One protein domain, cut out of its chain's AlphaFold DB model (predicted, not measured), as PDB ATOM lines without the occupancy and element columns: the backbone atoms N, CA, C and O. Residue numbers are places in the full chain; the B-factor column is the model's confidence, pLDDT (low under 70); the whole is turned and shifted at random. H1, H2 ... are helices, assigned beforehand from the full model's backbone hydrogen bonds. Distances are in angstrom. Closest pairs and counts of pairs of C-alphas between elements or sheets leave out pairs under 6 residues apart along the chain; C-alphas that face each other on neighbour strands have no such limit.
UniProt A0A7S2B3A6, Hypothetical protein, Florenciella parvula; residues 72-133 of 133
ATOM      1  N   GLY A  72     -43.040  41.713 -19.295       96.50
ATOM      2  CA  GLY A  72     -43.247  40.333 -18.852       96.50
ATOM      3  C   GLY A  72     -42.050  39.424 -19.138       96.50
ATOM      4  O   GLY A  72     -40.906  39.781 -18.859       96.50
ATOM      5  N   TYR A  73     -42.321  38.257 -19.723       96.06
ATOM      6  CA  TYR A  73     -41.309  37.243 -20.013       96.06
ATOM      7  C   TYR A  73     -40.215  37.728 -20.977       96.06
ATOM      8  O   TYR A  73     -39.032  37.515 -20.725       96.06
ATOM      9  N   LEU A  74     -40.579  38.471 -22.026       95.44
ATOM     10  CA  LEU A  74     -39.608  38.993 -22.992       95.44
ATOM     11  C   LEU A  74     -38.635  39.997 -22.363       95.44
ATOM     12  O   LEU A  74     -37.478  40.074 -22.769       95.44
ATOM     13  N   LYS A  75     -39.062  40.730 -21.325       97.00
ATOM     14  CA  LYS A  75     -38.148  41.568 -20.537       97.00
ATOM     15  C   LYS A  75     -37.079  40.722 -19.846       97.00
ATOM     16  O   LYS A  75     -35.917  41.116 -19.855       97.00
ATOM     17  N   ARG A  76     -37.463  39.575 -19.270       96.19
ATOM     18  CA  ARG A  76     -36.536  38.642 -18.613       96.19
ATOM     19  C   ARG A  76     -35.551  38.052 -19.618       96.19
ATOM     20  O   ARG A  76     -34.359  38.098 -19.349       96.19
ATOM     21  N   VAL A  77     -36.038  37.567 -20.763       96.62
ATOM     22  CA  VAL A  77     -35.193  37.053 -21.859       96.62
ATOM     23  C   VAL A  77     -34.190  38.114 -22.304       96.62
ATOM     24  O   VAL A  77     -32.991  37.865 -22.292       96.62
ATOM     25  N   LYS A  78     -34.654  39.338 -22.578       95.81
ATOM     26  CA  LYS A  78     -33.773  40.452 -22.947       95.81
ATOM     27  C   LYS A  78     -32.737  40.759 -21.871       95.81
ATOM     28  O   LYS A  78     -31.572  40.929 -22.186       95.81
ATOM     29  N   GLN A  79     -33.134  40.863 -20.604       95.81
ATOM     30  CA  GLN A  79     -32.192  41.158 -19.520       95.81
ATOM     31  C   GLN A  79     -31.131  40.068 -19.366       95.81
ATOM     32  O   GLN A  79     -29.966  40.398 -19.182       95.81
ATOM     33  N   HIS A  80     -31.547  38.807 -19.459       96.75
ATOM     34  CA  HIS A  80     -30.676  37.643 -19.399       96.75
ATOM     35  C   HIS A  80     -29.672  37.638 -20.559       96.75
ATOM     36  O   HIS A  80     -28.467  37.647 -20.345       96.75
ATOM     37  N   HIS A  81     -30.169  37.778 -21.786       95.69
ATOM     38  CA  HIS A  81     -29.339  37.858 -22.984       95.69
ATOM     39  C   HIS A  81     -28.375  39.048 -22.961       95.69
ATOM     40  O   HIS A  81     -27.195  38.939 -23.278       95.69
ATOM     41  N   MET A  82     -28.833  40.213 -22.500       94.19
ATOM     42  CA  MET A  82     -27.936  41.358 -22.374       94.19
ATOM     43  C   MET A  82     -26.859  41.134 -21.307       94.19
ATOM     44  O   MET A  82     -25.783  41.704 -21.456       94.19
ATOM     45  N   GLN A  83     -27.092  40.322 -20.265       95.25
ATOM     46  CA  GLN A  83     -26.040  39.958 -19.306       95.25
ATOM     47  C   GLN A  83     -24.925  39.164 -19.990       95.25
ATOM     48  O   GLN A  83     -23.766  39.536 -19.821       95.25
ATOM     49  N   HIS A  84     -25.270  38.186 -20.827       94.69
ATOM     50  CA  HIS A  84     -24.312  37.451 -21.657       94.69
ATOM     51  C   HIS A  84     -23.426  38.395 -22.494       94.69
ATOM     52  O   HIS A  84     -22.200  38.314 -22.476       94.69
ATOM     53  N   HIS A  85     -24.016  39.406 -23.140       91.75
ATOM     54  CA  HIS A  85     -23.234  40.355 -23.942       91.75
ATOM     55  C   HIS A  85     -22.412  41.361 -23.136       91.75
ATOM     56  O   HIS A  85     -21.273  41.674 -23.497       91.75
ATOM     57  N   VAL A  86     -22.977  41.942 -22.076       89.94
ATOM     58  CA  VAL A  86     -22.367  43.114 -21.416       89.94
ATOM     59  C   VAL A  86     -21.593  42.767 -20.153       89.94
ATOM     60  O   VAL A  86     -20.715  43.539 -19.769       89.94
ATOM     61  N   VAL A  87     -21.901  41.639 -19.512       90.56
ATOM     62  CA  VAL A  87     -21.233  41.198 -18.284       90.56
ATOM     63  C   VAL A  87     -20.106  40.242 -18.625       90.56
ATOM     64  O   VAL A  87     -18.950  40.626 -18.490       90.56
ATOM     65  N   ASN A  88     -20.437  39.037 -19.078       91.25
ATOM     66  CA  ASN A  88     -19.472  37.993 -19.396       91.25
ATOM     67  C   ASN A  88     -20.150  36.967 -20.320       91.25
ATOM     68  O   ASN A  88     -21.287  36.573 -20.060       91.25
ATOM     69  N   ASP A  89     -19.457  36.587 -21.391       91.44
ATOM     70  CA  ASP A  89     -19.961  35.748 -22.483       91.44
ATOM     71  C   ASP A  89     -19.848  34.237 -22.202       91.44
ATOM     72  O   ASP A  89     -20.346  33.434 -22.985       91.44
ATOM     73  N   GLU A  90     -19.291  33.837 -21.056       92.25
ATOM     74  CA  GLU A  90     -19.264  32.444 -20.577       92.25
ATOM     75  C   GLU A  90     -20.518  32.070 -19.757       92.25
ATOM     76  O   GLU A  90     -20.726  30.902 -19.432       92.25
ATOM     77  N   TYR A  91     -21.374  33.046 -19.431       95.00
ATOM     78  CA  TYR A  91     -22.588  32.863 -18.625       95.00
ATOM     79  C   TYR A  91     -23.842  33.352 -19.359       95.00
ATOM     80  O   TYR A  91     -23.754  34.114 -20.325       95.00
ATOM     81  N   TRP A  92     -25.015  32.950 -18.850       97.00
ATOM     82  CA  TRP A  92     -26.336  33.311 -19.392       97.00
ATOM     83  C   TRP A  92     -26.499  32.911 -20.870       97.00
ATOM     84  O   TRP A  92     -26.977  33.695 -21.689       97.00
ATOM     85  N   LEU A  93     -26.087  31.685 -21.202       95.50
ATOM     86  CA  LEU A  93     -26.009  31.170 -22.571       95.50
ATOM     87  C   LEU A  93     -27.390  30.878 -23.171       95.50
ATOM     88  O   LEU A  93     -27.570  30.957 -24.387       95.50
ATOM     89  N   ALA A  94     -28.380  30.519 -22.349       95.94
ATOM     90  CA  ALA A  94     -29.710  30.219 -22.852       95.94
ATOM     91  C   ALA A  94     -30.449  31.500 -23.248       95.94
ATOM     92  O   ALA A  94     -30.623  32.433 -22.463       95.94
ATOM     93  N   PHE A  95     -30.980  31.513 -24.469       95.06
ATOM     94  CA  PHE A  95     -31.731  32.659 -24.964       95.06
ATOM     95  C   PHE A  95     -33.229  32.560 -24.632       95.06
ATOM     96  O   PHE A  95     -33.743  33.252 -23.752       95.06
ATOM     97  N   THR A  96     -33.952  31.665 -25.312       92.75
ATOM     98  CA  THR A  96     -35.421  31.585 -25.228       92.75
ATOM     99  C   THR A  96     -35.917  31.139 -23.856       92.75
ATOM    100  O   THR A  96     -36.996  31.557 -23.433       92.75
ATOM    101  N   LEU A  97     -35.139  30.310 -23.154       95.69
ATOM    102  CA  LEU A  97     -35.477  29.729 -21.854       95.69
ATOM    103  C   LEU A  97     -34.339  29.955 -20.842       95.69
ATOM    104  O   LEU A  97     -33.561  29.037 -20.595       95.69
ATOM    105  N   PRO A  98     -34.264  31.129 -20.185       95.31
ATOM    106  CA  PRO A  98     -33.207  31.457 -19.217       95.31
ATOM    107  C   PRO A  98     -33.030  30.467 -18.057       95.31
ATOM    108  O   PRO A  98     -32.009  30.451 -17.383       95.31
ATOM    109  N   SER A  99     -34.047  29.660 -17.744       94.94
ATOM    110  CA  SER A  99     -33.944  28.636 -16.697       94.94
ATOM    111  C   SER A  99     -33.018  27.479 -17.072       94.94
ATOM    112  O   SER A  99     -32.559  26.776 -16.176       94.94
ATOM    113  N   VAL A 100     -32.745  27.277 -18.365       96.81
ATOM    114  CA  VAL A 100     -31.869  26.205 -18.854       96.81
ATOM    115  C   VAL A 100     -30.443  26.383 -18.335       96.81
ATOM    116  O   VAL A 100     -29.822  25.398 -17.954       96.81
ATOM    117  N   ASP A 101     -29.958  27.616 -18.176       96.94
ATOM    118  CA  ASP A 101     -28.637  27.863 -17.589       96.94
ATOM    119  C   ASP A 101     -28.503  27.346 -16.150       96.94
ATOM    120  O   ASP A 101     -27.416  26.973 -15.720       96.94
ATOM    121  N   GLY A 102     -29.604  27.278 -15.393       96.06
ATOM    122  CA  GLY A 102     -29.593  26.679 -14.058       96.06
ATOM    123  C   GLY A 102     -29.346  25.168 -14.095       96.06
ATOM    124  O   GLY A 102     -28.705  24.635 -13.195       96.06
ATOM    125  N   LEU A 103     -29.814  24.490 -15.148       96.56
ATOM    126  CA  LEU A 103     -29.604  23.055 -15.347       96.56
ATOM    127  C   LEU A 103     -28.170  22.744 -15.792       96.56
ATOM    128  O   LEU A 103     -27.616  21.727 -15.388       96.56
ATOM    129  N   PHE A 104     -27.575  23.623 -16.602       96.50
ATOM    130  CA  PHE A 104     -26.232  23.434 -17.159       96.50
ATOM    131  C   PHE A 104     -25.123  24.156 -16.377       96.50
ATOM    132  O   PHE A 104     -23.962  24.095 -16.768       96.50
ATOM    133  N   GLY A 105     -25.452  24.803 -15.255       95.44
ATOM    134  CA  GLY A 105     -24.467  25.455 -14.384       95.44
ATOM    135  C   GLY A 105     -23.903  26.772 -14.929       95.44
ATOM    136  O   GLY A 105     -22.886  27.250 -14.438       95.44
ATOM    137  N   THR A 106     -24.563  27.378 -15.914       96.19
ATOM    138  CA  THR A 106     -24.150  28.623 -16.586       96.19
ATOM    139  C   THR A 106     -24.957  29.842 -16.125       96.19
ATOM    140  O   THR A 106     -24.803  30.948 -16.650       96.19
ATOM    141  N   LEU A 107     -25.811  29.672 -15.107       95.75
ATOM    142  CA  LEU A 107     -26.560  30.752 -14.468       95.75
ATOM    143  C   LEU A 107     -25.763  31.313 -13.288       95.75
ATOM    144  O   LEU A 107     -25.571  30.627 -12.286       95.75
ATOM    145  N   ALA A 108     -25.359  32.579 -13.371       94.19
ATOM    146  CA  ALA A 108     -24.564  33.230 -12.333       94.19
ATOM    147  C   ALA A 108     -25.227  34.494 -11.765       94.19
ATOM    148  O   ALA A 108     -26.127  35.089 -12.368       94.19
ATOM    149  N   GLU A 109     -24.762  34.931 -10.589       94.00
ATOM    150  CA  GLU A 109     -25.169  36.208 -10.000       94.00
ATOM    151  C   GLU A 109     -24.379  37.363 -10.657       94.00
ATOM    152  O   GLU A 109     -23.145  37.387 -10.597       94.00
ATOM    153  N   PRO A 110     -25.048  38.347 -11.292       91.69
ATOM    154  CA  PRO A 110     -24.357  39.344 -12.111       91.69
ATOM    155  C   PRO A 110     -23.372  40.257 -11.371       91.69
ATOM    156  O   PRO A 110     -22.496  40.846 -12.011       91.69
ATOM    157  N   LYS A 111     -23.526  40.493 -10.061       90.94
ATOM    158  CA  LYS A 111     -22.571  41.319  -9.300       90.94
ATOM    159  C   LYS A 111     -21.310  40.527  -8.955       90.94
ATOM    160  O   LYS A 111     -20.227  41.103  -9.023       90.94
ATOM    161  N   ALA A 112     -21.434  39.244  -8.632       91.19
ATOM    162  CA  ALA A 112     -20.322  38.343  -8.358       91.19
ATOM    163  C   ALA A 112     -19.429  38.191  -9.593       91.19
ATOM    164  O   ALA A 112     -18.224  38.419  -9.497       91.19
ATOM    165  N   VAL A 113     -20.025  37.945 -10.766       91.19
ATOM    166  CA  VAL A 113     -19.277  37.837 -12.032       91.19
ATOM    167  C   VAL A 113     -18.529  39.134 -12.348       91.19
ATOM    168  O   VAL A 113     -17.335  39.101 -12.616       91.19
ATOM    169  N   ARG A 114     -19.174  40.302 -12.210       88.56
ATOM    170  CA  ARG A 114     -18.515  41.606 -12.441       88.56
ATOM    171  C   ARG A 114     -17.345  41.898 -11.506       88.56
ATOM    172  O   ARG A 114     -16.454  42.657 -11.872       88.56
ATOM    173  N   ARG A 115     -17.369  41.366 -10.282       87.94
ATOM    174  CA  ARG A 115     -16.245  41.500  -9.344       87.94
ATOM    175  C   ARG A 115     -15.079  40.599  -9.741       87.94
ATOM    176  O   ARG A 115     -13.936  41.013  -9.587       87.94
ATOM    177  N   ALA A 116     -15.377  39.394 -10.228       86.25
ATOM    178  CA  ALA A 116     -14.378  38.423 -10.663       86.25
ATOM    179  C   ALA A 116     -13.735  38.793 -12.015       86.25
ATOM    180  O   ALA A 116     -12.541  38.564 -12.201       86.25
ATOM    181  N   ASP A 117     -14.499  39.416 -12.915       78.88
ATOM    182  CA  ASP A 117     -14.061  39.844 -14.248       78.88
ATOM    183  C   ASP A 117     -14.295  41.355 -14.461       78.88
ATOM    184  O   ASP A 117     -15.339  41.782 -14.970       78.88
ATOM    185  N   PRO A 118     -13.350  42.211 -14.020       74.94
ATOM    186  CA  PRO A 118     -13.453  43.651 -14.200       74.94
ATOM    187  C   PRO A 118     -13.418  44.047 -15.679       74.94
ATOM    188  O   PRO A 118     -12.592  43.564 -16.451       74.94
ATOM    189  N   THR A 119     -14.221  45.047 -16.050       70.31
ATOM    190  CA  THR A 119     -14.369  45.547 -17.431       70.31
ATOM    191  C   THR A 119     -13.044  45.832 -18.148       70.31
ATOM    192  O   THR A 119     -12.951  45.625 -19.354       70.31
ATOM    193  N   ALA A 120     -12.010  46.284 -17.428       62.12
ATOM    194  CA  ALA A 120     -10.683  46.534 -17.993       62.12
ATOM    195  C   ALA A 120      -9.997  45.247 -18.492       62.12
ATOM    196  O   ALA A 120      -9.508  45.232 -19.619       62.12
ATOM    197  N   LYS A 121     -10.045  44.155 -17.714       64.25
ATOM    198  CA  LYS A 121      -9.510  42.841 -18.114       64.25
ATOM    199  C   LYS A 121     -10.294  42.246 -19.283       64.25
ATOM    200  O   LYS A 121      -9.705  41.696 -20.211       64.25
ATOM    201  N   ARG A 122     -11.618  42.415 -19.284       67.81
ATOM    202  CA  ARG A 122     -12.475  41.991 -20.400       67.81
ATOM    203  C   ARG A 122     -12.185  42.766 -21.688       67.81
ATOM    204  O   ARG A 122     -12.134  42.180 -22.767       67.81
ATOM    205  N   ALA A 123     -11.983  44.081 -21.588       66.19
ATOM    206  CA  ALA A 123     -11.611  44.922 -22.724       66.19
ATOM    207  C   ALA A 123     -10.228  44.551 -23.280       66.19
ATOM    208  O   ALA A 123     -10.042  44.556 -24.495       66.19
ATOM    209  N   GLU A 124      -9.284  44.193 -22.409       69.75
ATOM    210  CA  GLU A 124      -7.961  43.696 -22.791       69.75
ATOM    211  C   GLU A 124      -8.055  42.362 -23.547       69.75
ATOM    212  O   GLU A 124      -7.550  42.286 -24.665       69.75
ATOM    213  N   ARG A 125      -8.825  41.377 -23.048       68.50
ATOM    214  CA  ARG A 125      -9.118  40.116 -23.773       68.50
ATOM    215  C   ARG A 125      -9.747  40.343 -25.147       68.50
ATOM    216  O   ARG A 125      -9.394  39.682 -26.119       68.50
ATOM    217  N   ARG A 126     -10.695  41.279 -25.243       66.94
ATOM    218  CA  ARG A 126     -11.359  41.613 -26.515       66.94
ATOM    219  C   ARG A 126     -10.416  42.294 -27.508       66.94
ATOM    220  O   ARG A 126     -10.627  42.166 -28.710       66.94
ATOM    221  N   ARG A 127      -9.393  43.007 -27.026       65.00
ATOM    222  CA  ARG A 127      -8.354  43.640 -27.856       65.00
ATOM    223  C   ARG A 127      -7.251  42.675 -28.275       65.00
ATOM    224  O   ARG A 127      -6.740  42.823 -29.377       65.00
ATOM    225  N   SER A 128      -6.886  41.719 -27.424       65.62
ATOM    226  CA  SER A 128      -5.841  40.736 -27.729       65.62
ATOM    227  C   SER A 128      -6.273  39.691 -28.764       65.62
ATOM    228  O   SER A 128      -5.417  38.993 -29.294       65.62
ATOM    229  N   GLY A 129      -7.574  39.597 -29.074       55.34
ATOM    230  CA  GLY A 129      -8.119  38.553 -29.943       55.34
ATOM    231  C   GLY A 129      -7.987  37.157 -29.319       55.34
ATOM    232  O   GLY A 129      -7.381  37.011 -28.252       55.34
ATOM    233  N   PRO A 130      -8.574  36.115 -29.932       49.53
ATOM    234  CA  PRO A 130      -8.236  34.752 -29.552       49.53
ATOM    235  C   PRO A 130      -6.747  34.549 -29.847       49.53
ATOM    236  O   PRO A 130      -6.301  34.813 -30.965       49.53
ATOM    237  N   ALA A 131      -5.980  34.112 -28.846       47.66
ATOM    238  CA  ALA A 131      -4.667  33.551 -29.111       47.66
ATOM    239  C   ALA A 131      -4.877  32.405 -30.107       47.66
ATOM    240  O   ALA A 131      -5.721  31.536 -29.893       47.66
ATOM    241  N   SER A 132      -4.201  32.498 -31.245       39.66
ATOM    242  CA  SER A 132      -4.149  31.445 -32.243       39.66
ATOM    243  C   SER A 132      -3.380  30.264 -31.655       39.66
ATOM    244  O   SER A 132      -2.152  30.267 -31.729       39.66
ATOM    245  N   ASP A 133      -4.100  29.308 -31.074       36.59
ATOM    246  CA  ASP A 133      -3.619  27.952 -30.796       36.59
ATOM    247  C   ASP A 133      -4.336  26.960 -31.723       36.59
ATOM    248  O   ASP A 133      -5.573  27.095 -31.899       36.59
TER     249      ASP A 133
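This is residues 72 to 133 of the 133 residues of the protein "Hypothetical protein" of Florenciella parvula (UniProt A0A7S2B3A6). Four helices that do not form a bundle follow a folded path: the longest, H1, lies along one side of the body, residues 87 to 99 fold back from its end to short H2, and the chain then returns through H3, which runs the same way as H1, to H4 at the end of the long axis away from Gly 72. At that end residues 123 to 133, of which 123 to 128 belong to H4, stick out. The printed part has 62 residues, is all helix with no named strand, and is only just loose, close to compact, with a radius of gyration of the C-alphas of 13.0 A and spans of 38 by 25 by 19 A.

H1, residues 72 to 86, begins at C-alpha 72 (-43.247, 40.333, -18.852) and is 21.2 A long. H2 is residues 100 to 104, 6.5 A; H3 is residues 110 to 116, 10.1 A; H4 is residues 119 to 128, 14.2 A, ending at C-alpha 128 (-5.841, 40.736, -27.729).

H1 and H3 are close but not clearly touching, their closest C-alphas, Gln 83 and Pro 110, 7.4 A apart, at a shallow tilt of 10 degrees, the same way. H2 is apart from H1, H3 and H4. H3 and H4 meet only through their link. In H1, H2, H3 and H4 every O i to N i+4 pair is within hydrogen-bond range.

The C-alphas farthest apart, Gly 72 and Asp 133, are 43.2 A apart. The printed part has no cut; the link H1 to H2 is long. Residues 120 to 133 have pLDDT under 70.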